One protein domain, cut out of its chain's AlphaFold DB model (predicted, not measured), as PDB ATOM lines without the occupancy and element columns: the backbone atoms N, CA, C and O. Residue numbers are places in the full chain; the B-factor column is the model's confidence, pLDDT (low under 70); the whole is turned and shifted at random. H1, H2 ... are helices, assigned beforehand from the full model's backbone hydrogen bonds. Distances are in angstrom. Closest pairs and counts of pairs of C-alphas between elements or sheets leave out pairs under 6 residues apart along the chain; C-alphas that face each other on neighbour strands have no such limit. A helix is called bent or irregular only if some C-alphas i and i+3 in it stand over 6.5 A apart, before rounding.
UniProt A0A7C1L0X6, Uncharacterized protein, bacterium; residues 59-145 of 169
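AT A GLANCE: This is residues 59 to 145 of the 169 residues of an uncharacterized protein of bacterium (UniProt A0A7C1L0X6). The long helix H3 runs through a small helical globule, with H2, H4 and H5 packed on it and short H1 at the edge, next to H2. The 87 printed residues hold five named helices, H1 to H5 in order, and no named strand: all helix. The whole is compact, radius of gyration of the C-alphas 12.3 A, spanning 29 by 29 by 25 A.

HOW THE PARTS SIT: H1, residues 59 to 65, is close to but not clearly touching H2, residues 69 to 73; closest C-alphas Trp 61 and Tyr 69, 6.6 A. The hub is H3, residues 81 to 101. Its residues 87 to 91 alone touch H2; closest C-alphas Ile 87 and Thr 70, 6.1 A. Its residues 94 to 98 alone touch H4, residues 107 to 120, about perpendicular at 79 degrees; closest C-alphas Ile 94 and Tyr 110, 6.5 A. Its residues 86 to 93 alone touch H5, residues 129 to 145, at a steep tilt of 59 degrees, the same way; closest C-alphas Ser 86 and Ser 137, 5.3 A. Every O i to N i+4 pair is within hydrogen-bond range in H2 to H5, 2 of 3 in H1.

IN THESE COORDINATES: H1 begins at C-alpha 59 (29.592, -27.096, -56.467) and is irregular, C-alphas 59 and 62 being 7.3 A apart. H3 measures 30.2 A, H4 19.8 A and H5 24.1 A, ending at C-alpha 145 (21.643, -12.541, -41.220).

THE WHOLE: The farthest C-alphas, Val 64 and Gln 122, are 33.1 A apart. The printed part has no cut and no long link; no printed residue is under 70 in pLDDT.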
ATOM      1  N   GLU A  59      29.185 -28.317 -55.771       77.94
ATOM      2  CA  GLU A  59      29.592 -27.096 -56.467       77.94
ATOM      3  C   GLU A  59      29.167 -27.085 -57.935       77.94
ATOM      4  O   GLU A  59      28.538 -26.122 -58.370       77.94
ATOM      5  N   VAL A  60      29.438 -28.174 -58.660       82.12
ATOM      6  CA  VAL A  60      29.142 -28.308 -60.097       82.12
ATOM      7  C   VAL A  60      27.755 -28.899 -60.357       82.12
ATOM      8  O   VAL A  60      27.321 -28.988 -61.504       82.12
ATOM      9  N   TRP A  61      27.017 -29.274 -59.304       83.75
ATOM     10  CA  TRP A  61      25.690 -29.881 -59.415       83.75
ATOM     11  C   TRP A  61      24.753 -29.078 -60.322       83.75
ATOM     12  O   TRP A  61      24.130 -29.639 -61.224       83.75
ATOM     13  N   GLN A  62      24.656 -27.769 -60.080       83.50
ATOM     14  CA  GLN A  62      23.746 -26.887 -60.806       83.50
ATOM     15  C   GLN A  62      24.147 -26.727 -62.276       83.50
ATOM     16  O   GLN A  62      23.270 -26.660 -63.132       83.50
ATOM     17  N   GLU A  63      25.445 -26.698 -62.570       82.62
ATOM     18  CA  GLU A  63      25.960 -26.596 -63.939       82.62
ATOM     19  C   GLU A  63      25.655 -27.867 -64.738       82.62
ATOM     20  O   GLU A  63      25.240 -27.791 -65.890       82.62
ATOM     21  N   VAL A  64      25.792 -29.034 -64.100       82.06
ATOM     22  CA  VAL A  64      25.567 -30.340 -64.732       82.06
ATOM     23  C   VAL A  64      24.075 -30.659 -64.885       82.06
ATOM     24  O   VAL A  64      23.663 -31.194 -65.909       82.06
ATOM     25  N   ASN A  65      23.252 -30.342 -63.881       82.00
ATOM     26  CA  ASN A  65      21.844 -30.759 -63.831       82.00
ATOM     27  C   ASN A  65      20.858 -29.644 -64.217       82.00
ATOM     28  O   ASN A  65      19.655 -29.885 -64.266       82.00
ATOM     29  N   GLY A  66      21.334 -28.413 -64.431       83.25
ATOM     30  CA  GLY A  66      20.496 -27.257 -64.764       83.25
ATOM     31  C   GLY A  66      19.568 -26.785 -63.635       83.25
ATOM     32  O   GLY A  66      18.743 -25.902 -63.855       83.25
ATOM     33  N   MET A  67      19.683 -27.355 -62.430       85.38
ATOM     34  CA  MET A  67      18.874 -26.996 -61.265       85.38
ATOM     35  C   MET A  67      19.676 -27.105 -59.960       85.38
ATOM     36  O   MET A  67      20.526 -27.992 -59.840       85.38
ATOM     37  N   PRO A  68      19.404 -26.255 -58.953       89.12
ATOM     38  CA  PRO A  68      20.017 -26.380 -57.633       89.12
ATOM     39  C   PRO A  68      19.692 -27.723 -56.969       89.12
ATOM     40  O   PRO A  68      18.588 -28.253 -57.133       89.12
ATOM     41  N   TYR A  69      20.616 -28.248 -56.160       90.25
ATOM     42  CA  TYR A  69      20.393 -29.522 -55.470       90.25
ATOM     43  C   TYR A  69      19.209 -29.437 -54.501       90.25
ATOM     44  O   TYR A  69      18.390 -30.349 -54.454       90.25
ATOM     45  N   THR A  70      19.034 -28.299 -53.826       91.81
ATOM     46  CA  THR A  70      17.866 -28.029 -52.970       91.81
ATOM     47  C   THR A  70      16.536 -28.231 -53.707       91.81
ATOM     48  O   THR A  70      15.601 -28.794 -53.141       91.81
ATOM     49  N   ALA A  71      16.433 -27.823 -54.978       90.50
ATOM     50  CA  ALA A  71      15.207 -28.017 -55.751       90.50
ATOM     51  C   ALA A  71      14.926 -29.509 -55.988       90.50
ATOM     52  O   ALA A  71      13.790 -29.952 -55.830       90.50
ATOM     53  N   LYS A  72      15.966 -30.301 -56.280       90.94
ATOM     54  CA  LYS A  72      15.859 -31.760 -56.403       90.94
ATOM     55  C   LYS A  72      15.502 -32.408 -55.063       90.94
ATOM     56  O   LYS A  72      14.634 -33.274 -55.027       90.94
ATOM     57  N   HIS A  73      16.132 -31.970 -53.975       90.50
ATOM     58  CA  HIS A  73      15.926 -32.492 -52.620       90.50
ATOM     59  C   HIS A  73      14.479 -32.346 -52.138       90.50
ATOM     60  O   HIS A  73      13.954 -33.250 -51.498       90.50
ATOM     61  N   PHE A  74      13.827 -31.229 -52.468       90.50
ATOM     62  CA  PHE A  74      12.433 -30.954 -52.102       90.50
ATOM     63  C   PHE A  74      11.415 -31.279 -53.209       90.50
ATOM     64  O   PHE A  74      10.240 -30.949 -53.066       90.50
ATOM     65  N   GLY A  75      11.836 -31.888 -54.325       88.56
ATOM     66  CA  GLY A  75      10.935 -32.223 -55.439       88.56
ATOM     67  C   GLY A  75      10.282 -31.004 -56.107       88.56
ATOM     68  O   GLY A  75       9.153 -31.080 -56.595       88.56
ATOM     69  N   ILE A  76      10.963 -29.854 -56.114       86.75
ATOM     70  CA  ILE A  76      10.454 -28.602 -56.678       86.75
ATOM     71  C   ILE A  76      10.697 -28.610 -58.190       86.75
ATOM     72  O   ILE A  76      11.771 -28.252 -58.668       86.75
ATOM     73  N   ASN A  77       9.670 -28.995 -58.945       78.94
ATOM     74  CA  ASN A  77       9.734 -29.076 -60.410       78.94
ATOM     75  C   ASN A  77       9.591 -27.709 -61.104       78.94
ATOM     76  O   ASN A  77      10.036 -27.538 -62.235       78.94
ATOM     77  N   ALA A  78       8.961 -26.733 -60.442       74.00
ATOM     78  CA  ALA A  78       8.716 -25.395 -60.978       74.00
ATOM     79  C   ALA A  78       9.176 -24.323 -59.979       74.00
ATOM     80  O   ALA A  78       8.424 -23.869 -59.116       74.00
ATOM     81  N   TRP A  79      10.442 -23.937 -60.088       70.19
ATOM     82  CA  TRP A  79      11.067 -22.872 -59.309       70.19
ATOM     83  C   TRP A  79      10.647 -21.478 -59.810       70.19
ATOM     84  O   TRP A  79      11.239 -20.897 -60.714       70.19
ATOM     85  N   ASN A  80       9.569 -20.941 -59.236       78.44
ATOM     86  CA  ASN A  80       9.191 -19.536 -59.408       78.44
ATOM     87  C   ASN A  80      10.146 -18.601 -58.626       78.44
ATOM     88  O   ASN A  80      10.965 -19.067 -57.835       78.44
ATOM     89  N   LYS A  81      10.031 -17.276 -58.811       77.94
ATOM     90  CA  LYS A  81      10.912 -16.284 -58.148       77.94
ATOM     91  C   LYS A  81      10.946 -16.412 -56.616       77.94
ATOM     92  O   LYS A  81      11.987 -16.188 -56.001       77.94
ATOM     93  N   ASP A  82       9.830 -16.793 -55.996       75.50
ATOM     94  CA  ASP A  82       9.741 -16.954 -54.539       75.50
ATOM     95  C   ASP A  82      10.481 -18.212 -54.053       75.50
ATOM     96  O   ASP A  82      11.173 -18.195 -53.024       75.50
ATOM     97  N   ALA A  83      10.383 -19.301 -54.821       84.81
ATOM     98  CA  ALA A  83      11.149 -20.518 -54.597       84.81
ATOM     99  C   ALA A  83      12.643 -20.280 -54.846       84.81
ATOM    100  O   ALA A  83      13.455 -20.738 -54.051       84.81
ATOM    101  N   GLU A  84      13.011 -19.518 -55.878       88.69
ATOM    102  CA  GLU A  84      14.400 -19.189 -56.214       88.69
ATOM    103  C   GLU A  84      15.116 -18.472 -55.061       88.69
ATOM    104  O   GLU A  84      16.188 -18.903 -54.633       88.69
ATOM    105  N   ALA A  85      14.496 -17.440 -54.479       89.81
ATOM    106  CA  ALA A  85      15.068 -16.723 -53.338       89.81
ATOM    107  C   ALA A  85      15.246 -17.626 -52.104       89.81
ATOM    108  O   ALA A  85      16.218 -17.500 -51.356       89.81
ATOM    109  N   SER A  86      14.304 -18.541 -51.878       92.25
ATOM    110  CA  SER A  86      14.330 -19.468 -50.743       92.25
ATOM    111  C   SER A  86      15.357 -20.587 -50.949       92.25
ATOM    112  O   SER A  86      16.129 -20.879 -50.041       92.25
ATOM    113  N   ILE A  87      15.453 -21.132 -52.164       92.88
ATOM    114  CA  ILE A  87      16.485 -22.089 -52.576       92.88
ATOM    115  C   ILE A  87      17.873 -21.461 -52.446       92.88
ATOM    116  O   ILE A  87      18.752 -22.056 -51.832       92.88
ATOM    117  N   SER A  88      18.064 -20.245 -52.961       91.50
ATOM    118  CA  SER A  88      19.341 -19.533 -52.877       91.50
ATOM    119  C   SER A  88      19.771 -19.300 -51.424       91.50
ATOM    120  O   SER A  88      20.939 -19.496 -51.087       91.50
ATOM    121  N   ALA A  89      18.830 -18.956 -50.538       92.81
ATOM    122  CA  ALA A  89      19.118 -18.804 -49.114       92.81
ATOM    123  C   ALA A  89      19.577 -20.121 -48.464       92.81
ATOM    124  O   ALA A  89      20.533 -20.113 -47.689       92.81
ATOM    125  N   ILE A  90      18.925 -21.240 -48.791       94.88
ATOM    126  CA  ILE A  90      19.281 -22.570 -48.278       94.88
ATOM    127  C   ILE A  90      20.651 -23.006 -48.810       94.88
ATOM    128  O   ILE A  90      21.523 -23.355 -48.019       94.88
ATOM    129  N   GLU A  91      20.870 -22.934 -50.125       92.56
ATOM    130  CA  GLU A  91      22.149 -23.277 -50.765       92.56
ATOM    131  C   GLU A  91      23.305 -22.449 -50.197       92.56
ATOM    132  O   GLU A  91      24.346 -22.993 -49.832       92.56
ATOM    133  N   GLY A  92      23.113 -21.132 -50.073       91.94
ATOM    134  CA  GLY A  92      24.119 -20.233 -49.514       91.94
ATOM    135  C   GLY A  92      24.463 -20.576 -48.067       91.94
ATOM    136  O   GLY A  92      25.640 -20.626 -47.709       91.94
ATOM    137  N   TYR A  93      23.452 -20.871 -47.244       94.00
ATOM    138  CA  TYR A  93      23.670 -21.305 -45.868       94.00
ATOM    139  C   TYR A  93      24.433 -22.634 -45.800       94.00
ATOM    140  O   TYR A  93      25.424 -22.727 -45.077       94.00
ATOM    141  N   ILE A  94      24.022 -23.642 -46.576       94.00
ATOM    142  CA  ILE A  94      24.647 -24.968 -46.552       94.00
ATOM    143  C   ILE A  94      26.097 -24.891 -47.025       94.00
ATOM    144  O   ILE A  94      26.981 -25.380 -46.327       94.00
ATOM    145  N   ARG A  95      26.380 -24.211 -48.141       91.75
ATOM    146  CA  ARG A  95      27.763 -23.988 -48.603       91.75
ATOM    147  C   ARG A  95      28.602 -23.266 -47.543       91.75
ATOM    148  O   ARG A  95      29.751 -23.633 -47.314       91.75
ATOM    149  N   GLY A  96      28.017 -22.291 -46.847       90.88
ATOM    150  CA  GLY A  96      28.667 -21.595 -45.736       90.88
ATOM    151  C   GLY A  96      28.913 -22.470 -44.499       90.88
ATOM    152  O   GLY A  96      29.886 -22.257 -43.777       90.88
ATOM    153  N   GLU A  97      28.056 -23.452 -44.215       91.50
ATOM    154  CA  GLU A  97      28.280 -24.461 -43.167       91.50
ATOM    155  C   GLU A  97      29.363 -25.464 -43.569       91.50
ATOM    156  O   GLU A  97      30.242 -25.736 -42.753       91.50
ATOM    157  N   ILE A  98      29.349 -25.957 -44.814       92.38
ATOM    158  CA  ILE A  98      30.379 -26.857 -45.361       92.38
ATOM    159  C   ILE A  98      31.755 -26.200 -45.220       92.38
ATOM    160  O   ILE A  98      32.638 -26.753 -44.564       92.38
ATOM    161  N   ALA A  99      31.903 -24.974 -45.732       90.88
ATOM    162  CA  ALA A  99      33.161 -24.235 -45.663       90.88
ATOM    163  C   ALA A  99      33.614 -23.974 -44.217       90.88
ATOM    164  O   ALA A  99      34.790 -24.118 -43.895       90.88
ATOM    165  N   ARG A 100      32.690 -23.618 -43.314       87.94
ATOM    166  CA  ARG A 100      33.025 -23.318 -41.911       87.94
ATOM    167  C   ARG A 100      33.423 -24.551 -41.111       87.94
ATOM    168  O   ARG A 100      34.247 -24.439 -40.207       87.94
ATOM    169  N   LYS A 101      32.819 -25.700 -41.405       90.62
ATOM    170  CA  LYS A 101      33.141 -26.970 -40.749       90.62
ATOM    171  C   LYS A 101      34.342 -27.675 -41.384       90.62
ATOM    172  O   LYS A 101      34.806 -28.657 -40.819       90.62
ATOM    173  N   GLY A 102      34.842 -27.180 -42.520       90.81
ATOM    174  CA  GLY A 102      35.901 -27.840 -43.282       90.81
ATOM    175  C   GLY A 102      35.450 -29.181 -43.865       90.81
ATOM    176  O   GLY A 102      36.245 -30.112 -43.915       90.81
ATOM    177  N   LEU A 103      34.168 -29.297 -44.228       90.81
ATOM    178  CA  LEU A 103      33.619 -30.497 -44.858       90.81
ATOM    179  C   LEU A 103      33.867 -30.464 -46.365       90.81
ATOM    180  O   LEU A 103      33.912 -29.393 -46.972       90.81
ATOM    181  N   ASP A 104      33.937 -31.642 -46.978       89.50
ATOM    182  CA  ASP A 104      33.980 -31.746 -48.433       89.50
ATOM    183  C   ASP A 104      32.630 -31.318 -49.038       89.50
ATOM    184  O   ASP A 104      31.577 -31.663 -48.487       89.50
ATOM    185  N   PRO A 105      32.608 -30.598 -50.177       89.38
ATOM    186  CA  PRO A 105      31.384 -30.122 -50.823       89.38
ATOM    187  C   PRO A 105      30.668 -31.248 -51.588       89.38
ATOM    188  O   PRO A 105      30.481 -31.198 -52.804       89.38
ATOM    189  N   THR A 106      30.263 -32.291 -50.871       91.50
ATOM    190  CA  THR A 106      29.555 -33.461 -51.400       91.50
ATOM    191  C   THR A 106      28.069 -33.415 -51.050       91.50
ATOM    192  O   THR A 106      27.615 -32.652 -50.190       91.50
ATOM    193  N   ILE A 107      27.290 -34.269 -51.713       90.38
ATOM    194  CA  ILE A 107      25.873 -34.469 -51.388       90.38
ATOM    195  C   ILE A 107      25.696 -35.030 -49.971       90.38
ATOM    196  O   ILE A 107      24.727 -34.694 -49.292       90.38
ATOM    197  N   ASP A 108      26.638 -35.840 -49.494       91.44
ATOM    198  CA  ASP A 108      26.579 -36.392 -48.142       91.44
ATOM    199  C   ASP A 108      26.711 -35.291 -47.086       91.44
ATOM    200  O   ASP A 108      25.872 -35.215 -46.187       91.44
ATOM    201  N   SER A 109      27.663 -34.367 -47.255       92.19
ATOM    202  CA  SER A 109      27.805 -33.190 -46.387       92.19
ATOM    203  C   SER A 109      26.561 -32.301 -46.418       92.19
ATOM    204  O   SER A 109      26.104 -31.822 -45.378       92.19
ATOM    205  N   TYR A 110      25.964 -32.105 -47.601       94.44
ATOM    206  CA  TYR A 110      24.693 -31.390 -47.736       94.44
ATOM    207  C   TYR A 110      23.590 -32.064 -46.908       94.44
ATOM    208  O   TYR A 110      22.908 -31.412 -46.116       94.44
ATOM    209  N   ASN A 111      23.424 -33.379 -47.068       93.75
ATOM    210  CA  ASN A 111      22.396 -34.155 -46.379       93.75
ATOM    211  C   ASN A 111      22.613 -34.185 -44.866       93.75
ATOM    212  O   ASN A 111      21.646 -34.115 -44.107       93.75
ATOM    213  N   GLU A 112      23.863 -34.258 -44.415       94.06
ATOM    214  CA  GLU A 112      24.210 -34.163 -43.003       94.06
ATOM    215  C   GLU A 112      23.793 -32.807 -42.421       94.06
ATOM    216  O   GLU A 112      23.136 -32.745 -41.380       94.06
ATOM    217  N   ILE A 113      24.111 -31.707 -43.108       94.75
ATOM    218  CA  ILE A 113      23.705 -30.365 -42.678       94.75
ATOM    219  C   ILE A 113      22.181 -30.250 -42.659       94.75
ATOM    220  O   ILE A 113      21.629 -29.774 -41.669       94.75
ATOM    221  N   MET A 114      21.489 -30.745 -43.684       94.56
ATOM    222  CA  MET A 114      20.028 -30.710 -43.733       94.56
ATOM    223  C   MET A 114      19.392 -31.483 -42.566       94.56
ATOM    224  O   MET A 114      18.481 -30.974 -41.918       94.56
ATOM    225  N   ARG A 115      19.921 -32.668 -42.227       94.19
ATOM    226  CA  ARG A 115      19.481 -33.443 -41.051       94.19
ATOM    227  C   ARG A 115      19.688 -32.676 -39.748       94.19
ATOM    228  O   ARG A 115      18.824 -32.713 -38.877       94.19
ATOM    229  N   ASN A 116      20.806 -31.965 -39.620       94.19
ATOM    230  CA  ASN A 116      21.074 -31.130 -38.451       94.19
ATOM    231  C   ASN A 116      20.077 -29.963 -38.343       94.19
ATOM    232  O   ASN A 116      19.616 -29.663 -37.241       94.19
ATOM    233  N   ILE A 117      19.700 -29.339 -39.467       94.88
ATOM    234  CA  ILE A 117      18.658 -28.299 -39.495       94.88
ATOM    235  C   ILE A 117      17.305 -28.891 -39.087       94.88
ATOM    236  O   ILE A 117      16.632 -28.330 -38.223       94.88
ATOM    237  N   ASP A 118      16.913 -30.029 -39.667       94.19
ATOM    238  CA  ASP A 118      15.652 -30.704 -39.340       94.19
ATOM    239  C   ASP A 118      15.579 -31.052 -37.845       94.19
ATOM    240  O   ASP A 118      14.553 -30.817 -37.202       94.19
ATOM    241  N   ALA A 119      16.681 -31.553 -37.275       94.44
ATOM    242  CA  ALA A 119      16.791 -31.859 -35.853       94.44
ATOM    243  C   ALA A 119      16.680 -30.597 -34.982       94.44
ATOM    244  O   ALA A 119      15.942 -30.592 -33.997       94.44
ATOM    245  N   PHE A 120      17.362 -29.511 -35.361       93.69
ATOM    246  CA  PHE A 120      17.296 -28.234 -34.646       93.69
ATOM    247  C   PHE A 120      15.882 -27.638 -34.652       93.69
ATOM    248  O   PHE A 120      15.404 -27.143 -33.633       93.69
ATOM    249  N   LEU A 121      15.192 -27.723 -35.790       94.50
ATOM    250  CA  LEU A 121      13.818 -27.253 -35.969       94.50
ATOM    251  C   LEU A 121      12.759 -28.235 -35.444       94.50
ATOM    252  O   LEU A 121      11.565 -27.935 -35.528       94.50
ATOM    253  N   GLN A 122      13.180 -29.389 -34.913       94.31
ATOM    254  CA  GLN A 122      12.315 -30.461 -34.412       94.31
ATOM    255  C   GLN A 122      11.262 -30.896 -35.445       94.31
ATOM    256  O   GLN A 122      10.083 -31.083 -35.130       94.31
ATOM    257  N   LEU A 123      11.671 -31.019 -36.710       92.38
ATOM    258  CA  LEU A 123      10.774 -31.419 -37.789       92.38
ATOM    259  C   LEU A 123      10.541 -32.927 -37.748       92.38
ATOM    260  O   LEU A 123      11.472 -33.728 -37.768       92.38
ATOM    261  N   SER A 124       9.268 -33.313 -37.693       88.88
ATOM    262  CA  SER A 124       8.871 -34.716 -37.786       88.88
ATOM    263  C   SER A 124       9.116 -35.238 -39.207       88.88
ATOM    264  O   SER A 124       8.867 -34.488 -40.157       88.88
ATOM    265  N   PRO A 125       9.488 -36.520 -39.388       85.12
ATOM    266  CA  PRO A 125       9.562 -37.157 -40.706       85.12
ATOM    267  C   PRO A 125       8.256 -37.076 -41.508       85.12
ATOM    268  O   PRO A 125       8.280 -37.135 -42.729       85.12
ATOM    269  N   ASN A 126       7.119 -36.911 -40.824       89.88
ATOM    270  CA  ASN A 126       5.797 -36.799 -41.444       89.88
ATOM    271  C   ASN A 126       5.416 -35.349 -41.802       89.88
ATOM    272  O   ASN A 126       4.275 -35.084 -42.179       89.88
ATOM    273  N   THR A 127       6.325 -34.387 -41.620       91.06
ATOM    274  CA  THR A 127       6.079 -32.988 -41.988       91.06
ATOM    275  C   THR A 127       5.989 -32.886 -43.504       91.06
ATOM    276  O   THR A 127       6.891 -33.339 -44.199       91.06
ATOM    277  N   ALA A 128       4.928 -32.262 -44.016       92.12
ATOM    278  CA  ALA A 128       4.778 -32.047 -45.450       92.12
ATOM    279  C   ALA A 128       5.969 -31.254 -46.025       92.12
ATOM    280  O   ALA A 128       6.416 -30.274 -45.417       92.12
ATOM    281  N   ASP A 129       6.459 -31.656 -47.200       90.25
ATOM    282  CA  ASP A 129       7.689 -31.111 -47.794       90.25
ATOM    283  C   ASP A 129       7.634 -29.600 -48.012       90.25
ATOM    284  O   ASP A 129       8.618 -28.907 -47.773       90.25
ATOM    285  N   ASN A 130       6.470 -29.058 -48.375       90.19
ATOM    286  CA  ASN A 130       6.267 -27.616 -48.514       90.19
ATOM    287  C   ASN A 130       6.449 -26.866 -47.180       90.19
ATOM    288  O   ASN A 130       7.056 -25.797 -47.141       90.19
ATOM    289  N   VAL A 131       5.956 -27.433 -46.077       92.31
ATOM    290  CA  VAL A 131       6.104 -26.859 -44.733       92.31
ATOM    291  C   VAL A 131       7.550 -26.977 -44.265       92.31
ATOM    292  O   VAL A 131       8.098 -26.022 -43.711       92.31
ATOM    293  N   ARG A 132       8.187 -28.129 -44.502       94.25
ATOM    294  CA  ARG A 132       9.603 -28.346 -44.187       94.25
ATOM    295  C   ARG A 132      10.485 -27.364 -44.957       94.25
ATOM    296  O   ARG A 132      11.289 -26.673 -44.339       94.25
ATOM    297  N   PHE A 133      10.274 -27.236 -46.266       93.56
ATOM    298  CA  PHE A 133      10.982 -26.296 -47.131       93.56
ATOM    299  C   PHE A 133      10.884 -24.860 -46.613       93.56
ATOM    300  O   PHE A 133      11.908 -24.198 -46.448       93.56
ATOM    301  N   GLN A 134       9.673 -24.396 -46.285       93.31
ATOM    302  CA  GLN A 134       9.469 -23.041 -45.777       93.31
ATOM    303  C   GLN A 134      10.246 -22.801 -44.475       93.31
ATOM    304  O   GLN A 134      10.987 -21.824 -44.369       93.31
ATOM    305  N   LYS A 135      10.143 -23.721 -43.507       95.62
ATOM    306  CA  LYS A 135      10.838 -23.607 -42.215       95.62
ATOM    307  C   LYS A 135      12.360 -23.619 -42.362       95.62
ATOM    308  O   LYS A 135      13.040 -22.824 -41.718       95.62
ATOM    309  N   VAL A 136      12.888 -24.493 -43.218       95.75
ATOM    310  CA  VAL A 136      14.325 -24.565 -43.516       95.75
ATOM    311  C   VAL A 136      14.798 -23.282 -44.206       95.75
ATOM    312  O   VAL A 136      15.837 -22.737 -43.839       95.75
ATOM    313  N   SER A 137      14.020 -22.745 -45.149       94.94
ATOM    314  CA  SER A 137      14.299 -21.456 -45.794       94.94
ATOM    315  C   SER A 137      14.345 -20.311 -44.779       94.94
ATOM    316  O   SER A 137      15.281 -19.509 -44.791       94.94
ATOM    317  N   ASP A 138      13.359 -20.227 -43.887       95.12
ATOM    318  CA  ASP A 138      13.293 -19.162 -42.884       95.12
ATOM    319  C   ASP A 138      14.453 -19.257 -41.891       95.12
ATOM    320  O   ASP A 138      15.080 -18.241 -41.570       95.12
ATOM    321  N   TYR A 139      14.810 -20.479 -41.487       95.69
ATOM    322  CA  TYR A 139      16.004 -20.748 -40.695       95.69
ATOM    323  C   TYR A 139      17.279 -20.269 -41.405       95.69
ATOM    324  O   TYR A 139      18.037 -19.479 -40.840       95.69
ATOM    325  N   ALA A 140      17.487 -20.673 -42.662       95.06
ATOM    326  CA  ALA A 140      18.659 -20.297 -43.448       95.06
ATOM    327  C   ALA A 140      18.777 -18.772 -43.618       95.06
ATOM    328  O   ALA A 140      19.859 -18.202 -43.449       95.06
ATOM    329  N   LYS A 141      17.658 -18.082 -43.884       93.81
ATOM    330  CA  LYS A 141      17.604 -16.613 -43.984       93.81
ATOM    331  C   LYS A 141      17.972 -15.943 -42.661       93.81
ATOM    332  O   LYS A 141      18.754 -14.990 -42.661       93.81
ATOM    333  N   LEU A 142      17.418 -16.414 -41.543       93.31
ATOM    334  CA  LEU A 142      17.685 -15.851 -40.219       93.31
ATOM    335  C   LEU A 142      19.150 -16.047 -39.818       93.31
ATOM    336  O   LEU A 142      19.814 -15.092 -39.413       93.31
ATOM    337  N   PHE A 143      19.673 -17.261 -39.983       90.62
ATOM    338  CA  PHE A 143      21.035 -17.584 -39.577       90.62
ATOM    339  C   PHE A 143      22.075 -16.881 -40.454       90.62
ATOM    340  O   PHE A 143      23.059 -16.353 -39.941       90.62
ATOM    341  N   SER A 144      21.818 -16.755 -41.758       88.62
ATOM    342  CA  SER A 144      22.677 -15.971 -42.657       88.62
ATOM    343  C   SER A 144      22.746 -14.494 -42.251       88.62
ATOM    344  O   SER A 144      23.800 -13.866 -42.347       88.62
ATOM    345  N   LYS A 145      21.638 -13.908 -41.770       90.62
ATOM    346  CA  LYS A 145      21.643 -12.541 -41.220       90.62
ATOM    347  C   LYS A 145      22.449 -12.462 -39.927       90.62
ATOM    348  O   LYS A 145      23.254 -11.548 -39.780       90.62
TER     349      LYS A 145